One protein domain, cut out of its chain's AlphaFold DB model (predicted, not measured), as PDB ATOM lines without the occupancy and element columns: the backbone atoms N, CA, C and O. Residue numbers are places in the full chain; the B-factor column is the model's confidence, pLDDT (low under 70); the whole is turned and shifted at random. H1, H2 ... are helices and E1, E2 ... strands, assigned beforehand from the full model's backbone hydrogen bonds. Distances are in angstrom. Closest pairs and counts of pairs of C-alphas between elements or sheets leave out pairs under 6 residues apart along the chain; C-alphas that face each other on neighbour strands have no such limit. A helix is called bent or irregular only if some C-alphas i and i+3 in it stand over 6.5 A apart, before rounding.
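Overview. This is residues 11 to 146 of the 163 residues of an uncharacterized protein of Chloroflexi bacterium (UniProt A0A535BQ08). A twisted sheet of six strands curls round one long helix, H2, and H5 packs beside H2 on the same face. H1 crosses H2 steeply, H4 sits beside E4 at the sheet's level, and H3 lies at one far end, with the link around residues 46 to 47 at the other. The printed part has 136 residues, with five named helices and six named strands in the order H1 E1 E2 H2 H3 H4 E3 E4 E5 E6 H5. The sheet is antiparallel, in the order E1 E2 E6 E5 E4 E3, and the class is mixed, helices and strands. The whole is compact, with a radius of gyration of the C-alphas of 14.5 A and spans of 48 by 32 by 31 A.

Along the chain. H1, residues 11 to 17, begins at C-alpha 11 (34.193, -1.696, -30.692). E1, residues 20 to 29, spans 26.0 A and bends by 63 degrees at residue 23; E2, residues 35 to 43, spans 24.9 A. H2, residues 51 to 68, spans 24.2 A from C-alpha 51 (25.163, 0.903, -22.341) and is irregular, with C-alphas 53 and 56 7.4 A apart. H3 is residues 74 to 79 and H4 residues 88 to 94. E3, residues 95 to 98, E4, residues 101 to 109, E5, residues 112 to 120, and E6, residues 125 to 131, form a meander, each strand the antiparallel neighbour of the one before. H5, residues 136 to 145, spans 14.5 A and ends at C-alpha 145 (21.092, -8.625, -32.384).

Arrangement. E1 and E3 are the edge strands. Within hydrogen-bond range are N 26 and O 38 of the hairpin E1 and E2, 2.8 A, N 39 and O 128 of E2 and E6, 2.8 A, N 119 and O 127 of E6 and E5, 2.8 A, N 104 and O 118 of E5 and E4, 2.8 A, and N 96 and O 103 of E4 and E3, 2.7 A. H2 is the hub; its closest C-alphas to E5 are those of Ser 66 and Met 114, 6.0 A. With residues 53 to 61 alone it touches H1, closest at the C-alphas of Gly 57 and Leu 11, 4.0 A, at a steep tilt of 69 degrees. With residues 61 to 66 alone it touches H5, closest at the C-alphas of Leu 65 and Trp 140, 6.4 A. H5 has a height over the sheet of 8.2 A. H4 stands at the sheet's level, and H3 only grazes the sheet with residues 74 to 79. Every O i to N i+4 pair is within range in H1, H4 and H5; H2 has 12 of 14, and H3 0 of 2 but 3 of 3 O i to N i+3 pairs.

Size, cuts and confidence. The C-alphas farthest apart, those of Glu 47 and Ile 78, are 48.2 A apart. The printed part has no cut, and no link is long. Its mean pLDDT is 93.3; residues 46 to 47 and 146 are under 70.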
ATOM      1  N   LEU A  11      35.497  -2.340 -30.518       95.62
ATOM      2  CA  LEU A  11      34.193  -1.696 -30.692       95.62
ATOM      3  C   LEU A  11      33.156  -2.667 -31.280       95.62
ATOM      4  O   LEU A  11      32.032  -2.739 -30.784       95.62
ATOM      5  N   LEU A  12      33.533  -3.457 -32.291       94.06
ATOM      6  CA  LEU A  12      32.648  -4.469 -32.876       94.06
ATOM      7  C   LEU A  12      32.344  -5.617 -31.908       94.06
ATOM      8  O   LEU A  12      31.198  -6.062 -31.841       94.06
ATOM      9  N   ARG A  13      33.333  -6.086 -31.135       92.12
ATOM     10  CA  ARG A  13      33.109  -7.121 -30.113       92.12
ATOM     11  C   ARG A  13      32.128  -6.647 -29.045       92.12
ATOM     12  O   ARG A  13      31.204  -7.388 -28.722       92.12
ATOM     13  N   ASN A  14      32.273  -5.411 -28.571       91.56
ATOM     14  CA  ASN A  14      31.360  -4.839 -27.584       91.56
ATOM     15  C   ASN A  14      29.938  -4.709 -28.152       91.56
ATOM     16  O   ASN A  14      28.972  -5.049 -27.477       91.56
ATOM     17  N   ALA A  15      29.804  -4.286 -29.413       91.88
ATOM     18  CA  ALA A  15      28.504  -4.158 -30.071       91.88
ATOM     19  C   ALA A  15      27.738  -5.486 -30.159       91.88
ATOM     20  O   ALA A  15      26.528  -5.508 -29.968       91.88
ATOM     21  N   VAL A  16      28.442  -6.577 -30.477       88.25
ATOM     22  CA  VAL A  16      27.848  -7.912 -30.669       88.25
ATOM     23  C   VAL A  16      27.603  -8.632 -29.341       88.25
ATOM     24  O   VAL A  16      26.728  -9.491 -29.263       88.25
ATOM     25  N   ALA A  17      28.377  -8.313 -28.302       88.31
ATOM     26  CA  ALA A  17      28.186  -8.891 -26.977       88.31
ATOM     27  C   ALA A  17      26.956  -8.319 -26.253       88.31
ATOM     28  O   ALA A  17      26.384  -9.009 -25.414       88.31
ATOM     29  N   ALA A  18      26.572  -7.079 -26.563       87.88
ATOM     30  CA  ALA A  18      25.476  -6.394 -25.895       87.88
ATOM     31  C   ALA A  18      24.113  -6.965 -26.285       87.88
ATOM     32  O   ALA A  18      23.846  -7.255 -27.455       87.88
ATOM     33  N   GLU A  19      23.208  -7.060 -25.315       89.50
ATOM     34  CA  GLU A  19      21.823  -7.391 -25.613       89.50
ATOM     35  C   GLU A  19      21.132  -6.186 -26.256       89.50
ATOM     36  O   GLU A  19      21.098  -5.101 -25.688       89.50
ATOM     37  N   VAL A  20      20.569  -6.360 -27.453       92.31
ATOM     38  CA  VAL A  20      19.835  -5.298 -28.151       92.31
ATOM     39  C   VAL A  20      18.374  -5.701 -28.291       92.31
ATOM     40  O   VAL A  20      18.047  -6.663 -28.984       92.31
ATOM     41  N   THR A  21      17.470  -4.926 -27.699       92.62
ATOM     42  CA  THR A  21      16.022  -5.142 -27.814       92.62
ATOM     43  C   THR A  21      15.377  -3.977 -28.545       92.62
ATOM     44  O   THR A  21      15.525  -2.833 -28.135       92.62
ATOM     45  N   VAL A  22      14.641  -4.250 -29.623       94.75
ATOM     46  CA  VAL A  22      13.835  -3.233 -30.319       94.75
ATOM     47  C   VAL A  22      12.480  -3.123 -29.631       94.75
ATOM     48  O   VAL A  22      11.795  -4.128 -29.458       94.75
ATOM     49  N   THR A  23      12.087  -1.908 -29.259       95.25
ATOM     50  CA  THR A  23      10.796  -1.615 -28.619       95.25
ATOM     51  C   THR A  23       9.793  -1.005 -29.590       95.25
ATOM     52  O   THR A  23       8.595  -1.239 -29.451       95.25
ATOM     53  N   SER A  24      10.263  -0.249 -30.584       97.25
ATOM     54  CA  SER A  24       9.413   0.351 -31.611       97.25
ATOM     55  C   SER A  24      10.152   0.478 -32.939       97.25
ATOM     56  O   SER A  24      11.371   0.646 -32.992       97.25
ATOM     57  N   THR A  25       9.408   0.398 -34.036       97.88
ATOM     58  CA  THR A  25       9.887   0.726 -35.378       97.88
ATOM     59  C   THR A  25       8.791   1.479 -36.111       97.88
ATOM     60  O   THR A  25       7.714   0.944 -36.364       97.88
ATOM     61  N   GLU A  26       9.086   2.719 -36.470       97.62
ATOM     62  CA  GLU A  26       8.208   3.602 -37.220       97.62
ATOM     63  C   GLU A  26       8.814   3.869 -38.594       97.62
ATOM     64  O   GLU A  26      10.015   4.116 -38.731       97.62
ATOM     65  N   VAL A  27       7.969   3.831 -39.622       97.31
ATOM     66  CA  VAL A  27       8.359   4.088 -41.008       97.31
ATOM     67  C   VAL A  27       7.387   5.093 -41.604       97.31
ATOM     68  O   VAL A  27       6.174   4.885 -41.576       97.31
ATOM     69  N   SER A  28       7.913   6.175 -42.169       95.75
ATOM     70  CA  SER A  28       7.128   7.209 -42.840       95.75
ATOM     71  C   SER A  28       7.760   7.606 -44.178       95.75
ATOM     72  O   SER A  28       8.964   7.424 -44.381       95.75
ATOM     73  N   PRO A  29       6.970   8.098 -45.147       95.88
ATOM     74  CA  PRO A  29       7.507   8.555 -46.422       95.88
ATOM     75  C   PRO A  29       8.257   9.887 -46.270       95.88
ATOM     76  O   PRO A  29       7.844  10.763 -45.510       95.88
ATOM     77  N   THR A  30       9.327  10.072 -47.040       92.88
ATOM     78  CA  THR A  30      10.012  11.364 -47.192       92.88
ATOM     79  C   THR A  30       9.463  12.138 -48.387       92.88
ATOM     80  O   THR A  30       8.804  11.588 -49.272       92.88
ATOM     81  N   SER A  31       9.793  13.429 -48.471       88.25
ATOM     82  CA  SER A  31       9.441  14.284 -49.614       88.25
ATOM     83  C   SER A  31      10.031  13.813 -50.948       88.25
ATOM     84  O   SER A  31       9.551  14.220 -52.002       88.25
ATOM     85  N   THR A  32      11.049  12.946 -50.927       84.88
ATOM     86  CA  THR A  32      11.656  12.373 -52.136       84.88
ATOM     87  C   THR A  32      11.041  11.034 -52.544       84.88
ATOM     88  O   THR A  32      11.564  10.393 -53.452       84.88
ATOM     89  N   GLY A  33       9.977  10.582 -51.869       87.94
ATOM     90  CA  GLY A  33       9.354   9.275 -52.100       87.94
ATOM     91  C   GLY A  33      10.126   8.087 -51.511       87.94
ATOM     92  O   GLY A  33       9.773   6.942 -51.779       87.94
ATOM     93  N   ASP A  34      11.167   8.349 -50.717       93.06
ATOM     94  CA  ASP A  34      11.912   7.327 -49.972       93.06
ATOM     95  C   ASP A  34      11.345   7.226 -48.539       93.06
ATOM     96  O   ASP A  34      10.243   7.707 -48.267       93.06
ATOM     97  N   ARG A  35      12.062   6.585 -47.613       95.56
ATOM     98  CA  ARG A  35      11.615   6.318 -46.244       95.56
ATOM     99  C   ARG A  35      12.454   7.062 -45.210       95.56
ATOM    100  O   ARG A  35      13.683   7.148 -45.310       95.56
ATOM    101  N   TYR A  36      11.757   7.597 -44.219       97.25
ATOM    102  CA  TYR A  36      12.282   7.908 -42.904       97.25
ATOM    103  C   TYR A  36      11.958   6.722 -41.999       97.25
ATOM    104  O   TYR A  36      10.816   6.262 -41.958       97.25
ATOM    105  N   VAL A  37      12.967   6.210 -41.307       98.06
ATOM    106  CA  VAL A  37      12.819   5.098 -40.366       98.06
ATOM    107  C   VAL A  37      13.317   5.560 -39.015       98.06
ATOM    108  O   VAL A  37      14.415   6.106 -38.929       98.06
ATOM    109  N   ARG A  38      12.523   5.316 -37.975       98.38
ATOM    110  CA  ARG A  38      12.878   5.533 -36.576       98.38
ATOM    111  C   ARG A  38      12.741   4.215 -35.832       98.38
ATOM    112  O   ARG A  38      11.672   3.617 -35.816       98.38
ATOM    113  N   ILE A  39      13.825   3.770 -35.218       98.31
ATOM    114  CA  ILE A  39      13.864   2.590 -34.362       98.31
ATOM    115  C   ILE A  39      14.171   3.058 -32.953       98.31
ATOM    116  O   ILE A  39      15.123   3.808 -32.729       98.31
ATOM    117  N   GLU A  40      13.370   2.591 -32.010       98.38
ATOM    118  CA  GLU A  40      13.628   2.742 -30.589       98.38
ATOM    119  C   GLU A  40      13.898   1.371 -29.991       98.38
ATOM    120  O   GLU A  40      13.348   0.354 -30.429       98.38
ATOM    121  N   GLY A  41      14.774   1.337 -29.002       95.62
ATOM    122  CA  GLY A  41      15.142   0.098 -28.354       95.62
ATOM    123  C   GLY A  41      15.980   0.319 -27.114       95.62
ATOM    124  O   GLY A  41      16.061   1.434 -26.591       95.62
ATOM    125  N   ARG A  42      16.604  -0.758 -26.649       94.50
ATOM    126  CA  ARG A  42      17.459  -0.762 -25.473       94.50
ATOM    127  C   ARG A  42      18.690  -1.643 -25.639       94.50
ATOM    128  O   ARG A  42      18.628  -2.655 -26.334       94.50
ATOM    129  N   LEU A  43      19.775  -1.213 -25.003       93.75
ATOM    130  CA  LEU A  43      20.987  -1.979 -24.740       93.75
ATOM    131  C   LEU A  43      20.897  -2.567 -23.321       93.75
ATOM    132  O   LEU A  43      20.646  -1.819 -22.368       93.75
ATOM    133  N   GLY A  44      21.099  -3.875 -23.197       86.81
ATOM    134  CA  GLY A  44      20.902  -4.648 -21.972       86.81
ATOM    135  C   GLY A  44      19.453  -5.088 -21.737       86.81
ATOM    136  O   GLY A  44      18.544  -4.770 -22.514       86.81
ATOM    137  N   ASP A  45      19.242  -5.802 -20.634       76.75
ATOM    138  CA  ASP A  45      17.934  -6.226 -20.129       76.75
ATOM    139  C   ASP A  45      17.547  -5.461 -18.853       76.75
ATOM    140  O   ASP A  45      18.213  -4.498 -18.453       76.75
ATOM    141  N   ASP A  46      16.353  -5.721 -18.302       66.62
ATOM    142  CA  ASP A  46      15.760  -4.908 -17.217       66.62
ATOM    143  C   ASP A  46      16.584  -4.938 -15.922       66.62
ATOM    144  O   ASP A  46      16.422  -4.054 -15.078       66.62
ATOM    145  N   GLU A  47      17.520  -5.881 -15.815       67.25
ATOM    146  CA  GLU A  47      18.415  -6.073 -14.680       67.25
ATOM    147  C   GLU A  47      19.833  -5.547 -14.982       67.25
ATOM    148  O   GLU A  47      20.449  -4.927 -14.110       67.25
ATOM    149  N   GLU A  48      20.321  -5.689 -16.221       70.56
ATOM    150  CA  GLU A  48      21.666  -5.286 -16.652       70.56
ATOM    151  C   GLU A  48      21.661  -4.153 -17.693       70.56
ATOM    152  O   GLU A  48      21.022  -4.204 -18.745       70.56
ATOM    153  N   ARG A  49      22.424  -3.088 -17.417       76.50
ATOM    154  CA  ARG A  49      22.576  -1.943 -18.326       76.50
ATOM    155  C   ARG A  49      23.882  -2.048 -19.099       76.50
ATOM    156  O   ARG A  49      24.916  -1.564 -18.646       76.50
ATOM    157  N   ASP A  50      23.807  -2.574 -20.316       85.88
ATOM    158  CA  ASP A  50      24.999  -2.743 -21.156       85.88
ATOM    159  C   ASP A  50      25.565  -1.427 -21.698       85.88
ATOM    160  O   ASP A  50      26.714  -1.366 -22.131       85.88
ATOM    161  N   ALA A  51      24.780  -0.347 -21.688       88.50
ATOM    162  CA  ALA A  51      25.163   0.903 -22.341       88.50
ATOM    163  C   ALA A  51      26.491   1.496 -21.850       88.50
ATOM    164  O   ALA A  51      27.189   2.114 -22.652       88.50
ATOM    165  N   GLU A  52      26.873   1.286 -20.589       88.88
ATOM    166  CA  GLU A  52      28.131   1.814 -20.044       88.88
ATOM    167  C   GLU A  52      29.366   1.305 -20.800       88.88
ATOM    168  O   GLU A  52      30.310   2.063 -21.017       88.88
ATOM    169  N   TRP A  53      29.344   0.051 -21.258       91.50
ATOM    170  CA  TRP A  53      30.465  -0.570 -21.968       91.50
ATOM    171  C   TRP A  53      30.179  -0.795 -23.463       91.50
ATOM    172  O   TRP A  53      31.105  -0.828 -24.279       91.50
ATOM    173  N   ALA A  54      28.906  -0.900 -23.852       93.56
ATOM    174  CA  ALA A  54      28.492  -1.238 -25.209       93.56
ATOM    175  C   ALA A  54      28.130  -0.040 -26.090       93.56
ATOM    176  O   ALA A  54      28.197  -0.165 -27.311       93.56
ATOM    177  N   ALA A  55      27.742   1.114 -25.528       96.00
ATOM    178  CA  ALA A  55      27.147   2.200 -26.317       96.00
ATOM    179  C   ALA A  55      28.048   2.673 -27.465       96.00
ATOM    180  O   ALA A  55      27.582   2.839 -28.593       96.00
ATOM    181  N   LEU A  56      29.347   2.845 -27.204       97.25
ATOM    182  CA  LEU A  56      30.293   3.285 -28.229       97.25
ATOM    183  C   LEU A  56      30.460   2.232 -29.334       97.25
ATOM    184  O   LEU A  56      30.463   2.576 -30.515       97.25
ATOM    185  N   GLY A  57      30.536   0.953 -28.955       96.75
ATOM    186  CA  GLY A  57      30.589  -0.165 -29.895       96.75
ATOM    187  C   GLY A  57      29.325  -0.266 -30.745       96.75
ATOM    188  O   GLY A  57      29.403  -0.382 -31.965       96.75
ATOM    189  N   PHE A  58      28.154  -0.138 -30.122       97.25
ATOM    190  CA  PHE A  58      26.859  -0.157 -30.798       97.25
ATOM    191  C   PHE A  58      26.743   0.955 -31.852       97.25
ATOM    192  O   PHE A  58      26.402   0.685 -33.007       97.25
ATOM    193  N   ILE A  59      27.096   2.194 -31.490       98.12
ATOM    194  CA  ILE A  59      27.117   3.324 -32.429       98.12
ATOM    195  C   ILE A  59      28.132   3.064 -33.553       98.12
ATOM    196  O   ILE A  59      27.826   3.296 -34.724       98.12
ATOM    197  N   TYR A  60      29.321   2.549 -33.221       98.25
ATOM    198  CA  TYR A  60      30.347   2.211 -34.206       98.25
ATOM    199  C   TYR A  60      29.847   1.181 -35.228       98.25
ATOM    200  O   TYR A  60      29.972   1.406 -36.432       98.25
ATOM    201  N   ALA A  61      29.236   0.086 -34.771       97.62
ATOM    202  CA  ALA A  61      28.715  -0.974 -35.630       97.62
ATOM    203  C   ALA A  61      27.609  -0.468 -36.572       97.62
ATOM    204  O   ALA A  61      27.616  -0.794 -37.761       97.62
ATOM    205  N   LEU A  62      26.699   0.381 -36.080       97.94
ATOM    206  CA  LEU A  62      25.704   1.048 -36.925       97.94
ATOM    207  C   LEU A  62      26.361   1.964 -37.966       97.94
ATOM    208  O   LEU A  62      25.942   1.966 -39.124       97.94
ATOM    209  N   GLY A  63      27.418   2.683 -37.580       97.81
ATOM    210  CA  GLY A  63      28.244   3.477 -38.490       97.81
ATOM    211  C   GLY A  63      28.850   2.631 -39.612       97.81
ATOM    212  O   GLY A  63      28.662   2.952 -40.784       97.81
ATOM    213  N   VAL A  64      29.481   1.500 -39.277       97.62
ATOM    214  CA  VAL A  64      30.049   0.552 -40.254       97.62
ATOM    215  C   VAL A  64      28.986   0.072 -41.243       97.62
ATOM    216  O   VAL A  64      29.184   0.155 -42.457       97.62
ATOM    217  N   LEU A  65      27.847  -0.413 -40.740       96.88
ATOM    218  CA  LEU A  65      26.779  -0.968 -41.576       96.88
ATOM    219  C   LEU A  65      26.145   0.099 -42.474       96.88
ATOM    220  O   LEU A  65      25.895  -0.148 -43.658       96.88
ATOM    221  N   SER A  66      25.934   1.301 -41.935       97.06
ATOM    222  CA  SER A  66      25.386   2.413 -42.699       97.06
ATOM    223  C   SER A  66      26.358   2.911 -43.770       97.06
ATOM    224  O   SER A  66      25.942   3.085 -44.920       97.06
ATOM    225  N   PHE A  67      27.649   3.051 -43.443       97.19
ATOM    226  CA  PHE A  67      28.696   3.496 -44.366       97.19
ATOM    227  C   PHE A  67      28.905   2.493 -45.508       97.19
ATOM    228  O   PHE A  67      28.941   2.880 -46.679       97.19
ATOM    229  N   ALA A  68      28.955   1.194 -45.194       95.12
ATOM    230  CA  ALA A  68      29.087   0.129 -46.188       95.12
ATOM    231  C   ALA A  68      27.906   0.105 -47.176       95.12
ATOM    232  O   ALA A  68      28.088  -0.105 -48.377       95.12
ATOM    233  N   ALA A  69      26.692   0.370 -46.687       93.50
ATOM    234  CA  ALA A  69      25.491   0.457 -47.511       93.50
ATOM    235  C   ALA A  69      25.321   1.819 -48.210       93.50
ATOM    236  O   ALA A  69      24.357   2.018 -48.959       93.50
ATOM    237  N   ALA A  70      26.152   2.818 -47.907       94.25
ATOM    238  CA  ALA A  70      25.990   4.173 -48.416       94.25
ATOM    239  C   ALA A  70      26.629   4.327 -49.800       94.25
ATOM    240  O   ALA A  70      27.735   3.857 -50.076       94.25
ATOM    241  N   ARG A  71      25.887   4.994 -50.686       90.75
ATOM    242  CA  ARG A  71      26.299   5.326 -52.051       90.75
ATOM    243  C   ARG A  71      26.419   6.842 -52.189       90.75
ATOM    244  O   ARG A  71      25.728   7.562 -51.458       90.75
ATOM    245  N   PRO A  72      27.287   7.329 -53.088       91.69
ATOM    246  CA  PRO A  72      27.378   8.752 -53.354       91.69
ATOM    247  C   PRO A  72      26.089   9.268 -53.992       91.69
ATOM    248  O   PRO A  72      25.369   8.530 -54.670       91.69
ATOM    249  N   ARG A  73      25.783  10.546 -53.765       87.19
ATOM    250  CA  ARG A  73      24.614  11.218 -54.346       87.19
ATOM    251  C   ARG A  73      24.947  12.650 -54.748       87.19
ATOM    252  O   ARG A  73      25.394  13.451 -53.926       87.19
ATOM    253  N   GLY A  74      24.680  12.990 -56.008       87.75
ATOM    254  CA  GLY A  74      24.981  14.317 -56.546       87.75
ATOM    255  C   GLY A  74      26.473  14.645 -56.449       87.75
ATOM    256  O   GLY A  74      27.313  13.810 -56.767       87.75
ATOM    257  N   VAL A  75      26.792  15.851 -55.977       85.19
ATOM    258  CA  VAL A  75      28.166  16.391 -55.923       85.19
ATOM    259  C   VAL A  75      29.071  15.638 -54.939       85.19
ATOM    260  O   VAL A  75      30.283  15.633 -55.113       85.19
ATOM    261  N   SER A  76      28.500  14.934 -53.953       88.00
ATOM    262  CA  SER A  76      29.282  14.172 -52.966       88.00
ATOM    263  C   SER A  76      30.177  13.090 -53.584       88.00
ATOM    264  O   SER A  76      31.173  12.716 -52.981       88.00
ATOM    265  N   GLY A  77      29.886  12.627 -54.805       85.75
ATOM    266  CA  GLY A  77      30.706  11.623 -55.486       85.75
ATOM    267  C   GLY A  77      32.156  12.036 -55.763       85.75
ATOM    268  O   GLY A  77      32.953  11.162 -56.072       85.75
ATOM    269  N   ILE A  78      32.507  13.321 -55.641       89.25
ATOM    270  CA  ILE A  78      33.888  13.804 -55.821       89.25
ATOM    271  C   ILE A  78      34.829  13.236 -54.749       89.25
ATOM    272  O   ILE A  78      35.973  12.928 -55.059       89.25
ATOM    273  N   ASP A  79      34.333  13.052 -53.523       88.75
ATOM    274  CA  ASP A  79      35.120  12.554 -52.386       88.75
ATOM    275  C   ASP A  79      34.915  11.046 -52.145       88.75
ATOM    276  O   ASP A  79      35.244  10.538 -51.072       88.75
ATOM    277  N   PHE A  80      34.275  10.336 -53.083       92.94
ATOM    278  CA  PHE A  80      33.921   8.929 -52.920       92.94
ATOM    279  C   PHE A  80      35.059   8.008 -53.351       92.94
ATOM    280  O   PHE A  80      35.383   7.926 -54.532       92.94
ATOM    281  N   GLU A  81      35.540   7.207 -52.405       92.62
ATOM    282  CA  GLU A  81      36.450   6.094 -52.667       92.62
ATOM    283  C   GLU A  81      35.768   4.762 -52.330       92.62
ATOM    284  O   GLU A  81      35.206   4.574 -51.243       92.62
ATOM    285  N   GLU A  82      35.775   3.811 -53.271       89.06
ATOM    286  CA  GLU A  82      35.003   2.565 -53.150       89.06
ATOM    287  C   GLU A  82      35.462   1.703 -51.970       89.06
ATOM    288  O   GLU A  82      34.625   1.123 -51.268       89.06
ATOM    289  N   HIS A  83      36.775   1.657 -51.739       92.56
ATOM    290  CA  HIS A  83      37.424   0.802 -50.743       92.56
ATOM    291  C   HIS A  83      37.621   1.467 -49.381       92.56
ATOM    292  O   HIS A  83      38.203   0.856 -48.483       92.56
ATOM    293  N   ASP A  84      37.112   2.685 -49.204       93.81
ATOM    294  CA  ASP A  84      37.121   3.333 -47.904       93.81
ATOM    295  C   ASP A  84      36.354   2.512 -46.865       93.81
ATOM    296  O   ASP A  84      35.285   1.952 -47.126       93.81
ATOM    297  N   GLN A  85      36.899   2.486 -45.652       94.50
ATOM    298  CA  GLN A  85      36.297   1.838 -44.494       94.50
ATOM    299  C   GLN A  85      35.946   2.876 -43.446       94.50
ATOM    300  O   GLN A  85      36.716   3.811 -43.239       94.50
ATOM    301  N   TRP A  86      34.817   2.698 -42.764       97.00
ATOM    302  CA  TRP A  86      34.478   3.475 -41.576       97.00
ATOM    303  C   TRP A  86      35.502   3.211 -40.467       97.00
ATOM    304  O   TRP A  86      35.754   2.054 -40.143       97.00
ATOM    305  N   THR A  87      36.092   4.269 -39.910       97.19
ATOM    306  CA  THR A  87      37.139   4.177 -38.877       97.19
ATOM    307  C   THR A  87      36.646   4.697 -37.530       97.19
ATOM    308  O   THR A  87      35.673   5.456 -37.460       97.19
ATOM    309  N   ALA A  88      37.344   4.365 -36.439       96.94
ATOM    310  CA  ALA A  88      37.054   4.964 -35.136       96.94
ATOM    311  C   ALA A  88      37.215   6.495 -35.164       96.94
ATOM    312  O   ALA A  88      36.461   7.216 -34.511       96.94
ATOM    313  N   ALA A  89      38.147   7.014 -35.969       96.88
ATOM    314  CA  ALA A  89      38.319   8.451 -36.150       96.88
ATOM    315  C   ALA A  89      37.091   9.110 -36.800       96.88
ATOM    316  O   ALA A  89      36.723  10.220 -36.421       96.88
ATOM    317  N   ASP A  90      36.434   8.441 -37.751       97.44
ATOM    318  CA  ASP A  90      35.192   8.954 -38.334       97.44
ATOM    319  C   ASP A  90      34.073   9.006 -37.301       97.44
ATOM    320  O   ASP A  90      33.394  10.026 -37.205       97.44
ATOM    321  N   LEU A  91      33.933   7.968 -36.472       97.88
ATOM    322  CA  LEU A  91      32.988   7.986 -35.358       97.88
ATOM    323  C   LEU A  91      33.244   9.174 -34.432       97.88
ATOM    324  O   LEU A  91      32.332   9.954 -34.177       97.88
ATOM    325  N   LEU A  92      34.478   9.348 -33.960       97.31
ATOM    326  CA  LEU A  92      34.810  10.408 -33.006       97.31
ATOM    327  C   LEU A  92      34.592  11.820 -33.570       97.31
ATOM    328  O   LEU A  92      34.286  12.730 -32.807       97.31
ATOM    329  N   ARG A  93      34.694  12.015 -34.892       97.44
ATOM    330  CA  ARG A  93      34.368  13.299 -35.541       97.44
ATOM    331  C   ARG A  93      32.874  13.628 -35.530       97.44
ATOM    332  O   ARG A  93      32.524  14.803 -35.612       97.44
ATOM    333  N   HIS A  94      32.014  12.616 -35.448       98.00
ATOM    334  CA  HIS A  94      30.555  12.764 -35.493       98.00
ATOM    335  C   HIS A  94      29.883  12.534 -34.133       98.00
ATOM    336  O   HIS A  94      28.710  12.865 -33.963       98.00
ATOM    337  N   LEU A  95      30.622  11.997 -33.160       98.00
ATOM    338  CA  LEU A  95      30.146  11.727 -31.813       98.00
ATOM    339  C   LEU A  95      30.158  12.997 -30.954       98.00
ATOM    340  O   LEU A  95      31.159  13.705 -30.849       98.00
ATOM    341  N   ARG A  96      29.046  13.249 -30.273       98.06
ATOM    342  CA  ARG A  96      28.860  14.325 -29.303       98.06
ATOM    343  C   ARG A  96      28.309  13.748 -28.011       98.06
ATOM    344  O   ARG A  96      27.516  12.808 -28.019       98.06
ATOM    345  N   TYR A  97      28.698  14.352 -26.897       96.94
ATOM    346  CA  TYR A  97      28.040  14.135 -25.618       96.94
ATOM    347  C   TYR A  97      27.163  15.342 -25.304       96.94
ATOM    348  O   TYR A  97      27.657  16.458 -25.148       96.94
ATOM    349  N   GLU A  98      25.856  15.128 -25.214       96.06
ATOM    350  CA  GLU A  98      24.885  16.197 -25.005       96.06
ATOM    351  C   GLU A  98      23.943  15.825 -23.876       96.06
ATOM    352  O   GLU A  98      23.238  14.836 -23.986       96.06
ATOM    353  N   ARG A  99      23.853  16.617 -22.803       94.69
ATOM    354  CA  ARG A  99      22.828  16.417 -21.753       94.69
ATOM    355  C   ARG A  99      22.732  14.964 -21.237       94.69
ATOM    356  O   ARG A  99      21.635  14.470 -20.997       94.69
ATOM    357  N   GLY A 100      23.861  14.267 -21.100       93.31
ATOM    358  CA  GLY A 100      23.884  12.882 -20.620       93.31
ATOM    359  C   GLY A 100      23.850  11.801 -21.700       93.31
ATOM    360  O   GLY A 100      24.103  10.650 -21.383       93.31
ATOM    361  N   ARG A 101      23.557  12.119 -22.962       96.50
ATOM    362  CA  ARG A 101      23.448  11.127 -24.048       96.50
ATOM    363  C   ARG A 101      24.643  11.187 -24.991       96.50
ATOM    364  O   ARG A 101      25.204  12.259 -25.231       96.50
ATOM    365  N   LEU A 102      24.974  10.037 -25.565       97.94
ATOM    366  CA  LEU A 102      25.863   9.941 -26.717       97.94
ATOM    367  C   LEU A 102      25.032  10.113 -27.984       97.94
ATOM    368  O   LEU A 102      24.040   9.413 -28.168       97.94
ATOM    369  N   VAL A 103      25.431  11.052 -28.835       98.44
ATOM    370  CA  VAL A 103      24.749  11.400 -30.082       98.44
ATOM    371  C   VAL A 103      25.756  11.301 -31.218       98.44
ATOM    372  O   VAL A 103      26.807  11.927 -31.159       98.44
ATOM    373  N   CYS A 104      25.455  10.514 -32.242       98.44
ATOM    374  CA  CYS A 104      26.241  10.428 -33.463       98.44
ATOM    375  C   CYS A 104      25.335  10.760 -34.640       98.44
ATOM    376  O   CYS A 104      24.391  10.020 -34.907       98.44
ATOM    377  N   GLU A 105      25.613  11.872 -35.313       97.69
ATOM    378  CA  GLU A 105      24.853  12.341 -36.472       97.69
ATOM    379  C   GLU A 105      25.741  12.261 -37.707       97.69
ATOM    380  O   GLU A 105      26.819  12.861 -37.752       97.69
ATOM    381  N   THR A 106      25.303  11.517 -38.720       96.81
ATOM    382  CA  THR A 106      26.069  11.334 -39.958       96.81
ATOM    383  C   THR A 106      25.208  11.670 -41.165       96.81
ATOM    384  O   THR A 106      24.270  10.952 -41.504       96.81
ATOM    385  N   ASP A 107      25.532  12.770 -41.846       94.62
ATOM    386  CA  ASP A 107      24.846  13.179 -43.074       94.62
ATOM    387  C   ASP A 107      25.560  12.609 -44.311       94.62
ATOM    388  O   ASP A 107      25.142  11.585 -44.865       94.62
ATOM    389  N   TYR A 108      26.685  13.222 -44.685       94.50
ATOM    390  CA  TYR A 108      27.607  12.727 -45.702       94.50
ATOM    391  C   TYR A 108      28.986  12.519 -45.092       94.50
ATOM    392  O   TYR A 108      29.502  13.407 -44.417       94.50
ATOM    393  N   VAL A 109      29.604  11.374 -45.374       95.75
ATOM    394  CA  VAL A 109      30.970  11.073 -44.933       95.75
ATOM    395  C   VAL A 109      31.753  10.535 -46.117       95.75
ATOM    396  O   VAL A 109      31.359   9.520 -46.685       95.75
ATOM    397  N   ARG A 110      32.844  11.219 -46.491       94.69
ATOM    398  CA  ARG A 110      33.741  10.820 -47.600       94.69
ATOM    399  C   ARG A 110      32.961  10.433 -48.859       94.69
ATOM    400  O   ARG A 110      32.963   9.299 -49.330       94.69
ATOM    401  N   GLY A 111      32.128  11.378 -49.283       93.62
ATOM    402  CA  GLY A 111      31.263  11.248 -50.446       93.62
ATOM    403  C   GLY A 111      30.057  10.315 -50.305       93.62
ATOM    404  O   GLY A 111      29.241  10.247 -51.220       93.62
ATOM    405  N   ARG A 112      29.876   9.614 -49.181       95.88
ATOM    406  CA  ARG A 112      28.771   8.663 -48.977       95.88
ATOM    407  C   ARG A 112      27.609   9.284 -48.216       95.88
ATOM    408  O   ARG A 112      27.809   9.851 -47.148       95.88
ATOM    409  N   MET A 113      26.386   9.119 -48.725       94.94
ATOM    410  CA  MET A 113      25.155   9.568 -48.061       94.94
ATOM    411  C   MET A 113      24.757   8.588 -46.946       94.94
ATOM    412  O   MET A 113      24.082   7.586 -47.204       94.94
ATOM    413  N   MET A 114      25.184   8.868 -45.717       95.69
ATOM    414  CA  MET A 114      24.857   8.054 -44.547       95.69
ATOM    415  C   MET A 114      23.455   8.353 -44.023       95.69
ATOM    416  O   MET A 114      22.677   7.416 -43.836       95.69
ATOM    417  N   LYS A 115      23.126   9.641 -43.827       96.19
ATOM    418  CA  LYS A 115      21.839  10.126 -43.291       96.19
ATOM    419  C   LYS A 115      21.327   9.257 -42.135       96.19
ATOM    420  O   LYS A 115      20.197   8.765 -42.181       96.19
ATOM    421  N   THR A 116      22.203   8.981 -41.173       98.06
ATOM    422  CA  THR A 116      21.975   8.068 -40.052       98.06
ATOM    423  C   THR A 116      22.332   8.768 -38.753       98.06
ATOM    424  O   THR A 116      23.474   9.195 -38.586       98.06
ATOM    425  N   ASP A 117      21.379   8.816 -37.829       98.31
ATOM    426  CA  ASP A 117      21.582   9.401 -36.509       98.31
ATOM    427  C   ASP A 117      21.313   8.348 -35.438       98.31
ATOM    428  O   ASP A 117      20.322   7.615 -35.495       98.31
ATOM    429  N   VAL A 118      22.208   8.264 -34.461       98.50
ATOM    430  CA  VAL A 118      22.117   7.330 -33.339       98.50
ATOM    431  C   VAL A 118      22.249   8.111 -32.048       98.50
ATOM    432  O   VAL A 118      23.197   8.865 -31.853       98.50
ATOM    433  N   THR A 119      21.301   7.916 -31.142       98.62
ATOM    434  CA  THR A 119      21.356   8.436 -29.780       98.62
ATOM    435  C   THR A 119      21.287   7.282 -28.798       98.62
ATOM    436  O   THR A 119      20.374   6.469 -28.898       98.62
ATOM    437  N   VAL A 120      22.199   7.237 -27.828       97.94
ATOM    438  CA  VAL A 120      22.162   6.293 -26.703       97.94
ATOM    439  C   VAL A 120      22.041   7.071 -25.395       97.94
ATOM    440  O   VAL A 120      22.790   8.019 -25.143       97.94
ATOM    441  N   PHE A 121      21.067   6.684 -24.576       96.25
ATOM    442  CA  PHE A 121      20.747   7.287 -23.286       96.25
ATOM    443  C   PHE A 121      21.447   6.533 -22.136       96.25
ATOM    444  O   PHE A 121      21.705   5.334 -22.264       96.25
ATOM    445  N   PRO A 122      21.703   7.185 -20.981       92.62
ATOM    446  CA  PRO A 122      22.322   6.541 -19.811       92.62
ATOM    447  C   PRO A 122      21.568   5.333 -19.254       92.62
ATOM    448  O   PRO A 122      22.153   4.478 -18.602       92.62
ATOM    449  N   ASP A 123      20.256   5.272 -19.469       91.56
ATOM    450  CA  ASP A 123      19.400   4.171 -19.018       91.56
ATOM    451  C   ASP A 123      19.371   2.993 -20.005       91.56
ATOM    452  O   ASP A 123      18.570   2.072 -19.863       91.56
ATOM    453  N   GLY A 124      20.233   3.028 -21.021       93.19
ATOM    454  CA  GLY A 124      20.346   2.002 -22.042       93.19
ATOM    455  C   GLY A 124      19.386   2.159 -23.206       93.19
ATOM    456  O   GLY A 124      19.544   1.448 -24.195       93.19
ATOM    457  N   ARG A 125      18.414   3.080 -23.157       95.88
ATOM    458  CA  ARG A 125      17.558   3.331 -24.323       95.88
ATOM    459  C   ARG A 125      18.394   3.845 -25.486       95.88
ATOM    460  O   ARG A 125      19.388   4.544 -25.294       95.88
ATOM    461  N   PHE A 126      17.961   3.552 -26.703       97.56
ATOM    462  CA  PHE A 126      18.524   4.158 -27.897       97.56
ATOM    463  C   PHE A 126      17.441   4.586 -28.882       97.56
ATOM    464  O   PHE A 126      16.317   4.082 -28.890       97.56
ATOM    465  N   THR A 127      17.823   5.520 -29.744       98.50
ATOM    466  CA  THR A 127      17.084   5.900 -30.941       98.50
ATOM    467  C   THR A 127      18.032   5.811 -32.127       98.50
ATOM    468  O   THR A 127      19.117   6.382 -32.086       98.50
ATOM    469  N   LEU A 128      17.612   5.121 -33.182       98.56
ATOM    470  CA  LEU A 128      18.272   5.089 -34.482       98.56
ATOM    471  C   LEU A 128      17.312   5.670 -35.515       98.56
ATOM    472  O   LEU A 128      16.198   5.171 -35.669       98.56
ATOM    473  N   THR A 129      17.740   6.696 -36.239       98.44
ATOM    474  CA  THR A 129      16.965   7.269 -37.340       98.44
ATOM    475  C   THR A 129      17.748   7.252 -38.633       98.44
ATOM    476  O   THR A 129      18.938   7.552 -38.654       98.44
ATOM    477  N   THR A 130      17.070   6.937 -39.733       97.94
ATOM    478  CA  THR A 130      17.650   7.035 -41.073       97.94
ATOM    479  C   THR A 130      16.722   7.764 -42.023       97.94
ATOM    480  O   THR A 130      15.520   7.506 -42.018       97.94
ATOM    481  N   THR A 131      17.282   8.616 -42.881       96.50
ATOM    482  CA  THR A 131      16.530   9.350 -43.910       96.50
ATOM    483  C   THR A 131      17.029   8.984 -45.303       96.50
ATOM    484  O   THR A 131      18.216   9.113 -45.584       96.50
ATOM    485  N   ASN A 132      16.131   8.592 -46.211       94.06
ATOM    486  CA  ASN A 132      16.473   8.187 -47.583       94.06
ATOM    487  C   ASN A 132      17.430   6.980 -47.640       94.06
ATOM    488  O   ASN A 132      18.393   6.949 -48.413       94.06
ATOM    489  N   ARG A 133      17.195   6.008 -46.751       94.12
ATOM    490  CA  ARG A 133      17.964   4.757 -46.647       94.12
ATOM    491  C   ARG A 133      17.067   3.519 -46.790       94.12
ATOM    492  O   ARG A 133      17.468   2.423 -46.393       94.12
ATOM    493  N   GLY A 134      15.856   3.672 -47.336       92.62
ATOM    494  CA  GLY A 134      14.843   2.617 -47.330       92.62
ATOM    495  C   GLY A 134      14.595   2.084 -45.913       92.62
ATOM    496  O   GLY A 134      14.495   2.856 -44.968       92.62
ATOM    497  N   GLU A 135      14.548   0.760 -45.760       92.75
ATOM    498  CA  GLU A 135      14.433   0.070 -44.457       92.75
ATOM    499  C   GLU A 135      15.752  -0.565 -43.991       92.75
ATOM    500  O   GLU A 135      15.765  -1.569 -43.278       92.75
ATOM    501  N   ALA A 136      16.896  -0.029 -44.430       93.44
ATOM    502  CA  ALA A 136      18.194  -0.620 -44.117       93.44
ATOM    503  C   ALA A 136      18.474  -0.666 -42.601       93.44
ATOM    504  O   ALA A 136      19.007  -1.666 -42.121       93.44
ATOM    505  N   ALA A 137      18.023   0.347 -41.852       94.75
ATOM    506  CA  ALA A 137      18.159   0.432 -40.396       94.75
ATOM    507  C   ALA A 137      17.669  -0.831 -39.671       94.75
ATOM    508  O   ALA A 137      18.386  -1.385 -38.838       94.75
ATOM    509  N   SER A 138      16.490  -1.342 -40.037       93.94
ATOM    510  CA  SER A 138      15.910  -2.534 -39.408       93.94
ATOM    511  C   SER A 138      16.766  -3.779 -39.645       93.94
ATOM    512  O   SER A 138      16.912  -4.616 -38.758       93.94
ATOM    513  N   ARG A 139      17.387  -3.886 -40.828       93.00
ATOM    514  CA  ARG A 139      18.294  -4.997 -41.156       93.00
ATOM    515  C   ARG A 139      19.589  -4.913 -40.361       93.00
ATOM    516  O   ARG A 139      20.082  -5.941 -39.914       93.00
ATOM    517  N   TRP A 140      20.128  -3.709 -40.175       94.69
ATOM    518  CA  TRP A 140      21.349  -3.500 -39.398       94.69
ATOM    519  C   TRP A 140      21.150  -3.868 -37.932       94.69
ATOM    520  O   TRP A 140      21.958  -4.605 -37.376       94.69
ATOM    521  N   VAL A 141      20.043  -3.426 -37.328       93.12
ATOM    522  CA  VAL A 141      19.721  -3.778 -35.940       93.12
ATOM    523  C   VAL A 141      19.519  -5.287 -35.796       93.12
ATOM    524  O   VAL A 141      20.118  -5.887 -34.909       93.12
ATOM    525  N   ALA A 142      18.784  -5.926 -36.712       90.75
ATOM    526  CA  ALA A 142      18.621  -7.382 -36.710       90.75
ATOM    527  C   ALA A 142      19.956  -8.138 -36.868       90.75
ATOM    528  O   ALA A 142      20.135  -9.215 -36.301       90.75
ATOM    529  N   GLN A 143      20.907  -7.583 -37.625       89.69
ATOM    530  CA  GLN A 143      22.244  -8.152 -37.772       89.69
ATOM    531  C   GLN A 143      23.061  -8.039 -36.476       89.69
ATOM    532  O   GLN A 143      23.734  -9.001 -36.113       89.69
ATOM    533  N   ILE A 144      22.982  -6.901 -35.775       89.50
ATOM    534  CA  ILE A 144      23.675  -6.677 -34.495       89.50
ATOM    535  C   ILE A 144      23.093  -7.564 -33.388       89.50
ATOM    536  O   ILE A 144      23.854  -8.136 -32.617       89.50
ATOM    537  N   GLN A 145      21.767  -7.747 -33.352       87.06
ATOM    538  CA  GLN A 145      21.092  -8.625 -32.384       87.06
ATOM    539  C   GLN A 145      21.608 -10.074 -32.408       87.06
ATOM    540  O   GLN A 145      21.536 -10.773 -31.398       87.06
ATOM    541  N   GLY A 146      22.127 -10.530 -33.554       68.06
ATOM    542  CA  GLY A 146      22.677 -11.871 -33.723       68.06
ATOM    543  C   GLY A 146      21.672 -12.999 -33.441       68.06
ATOM    544  O   GLY A 146      20.487 -12.799 -33.180       68.06
TER     545      GLY A 146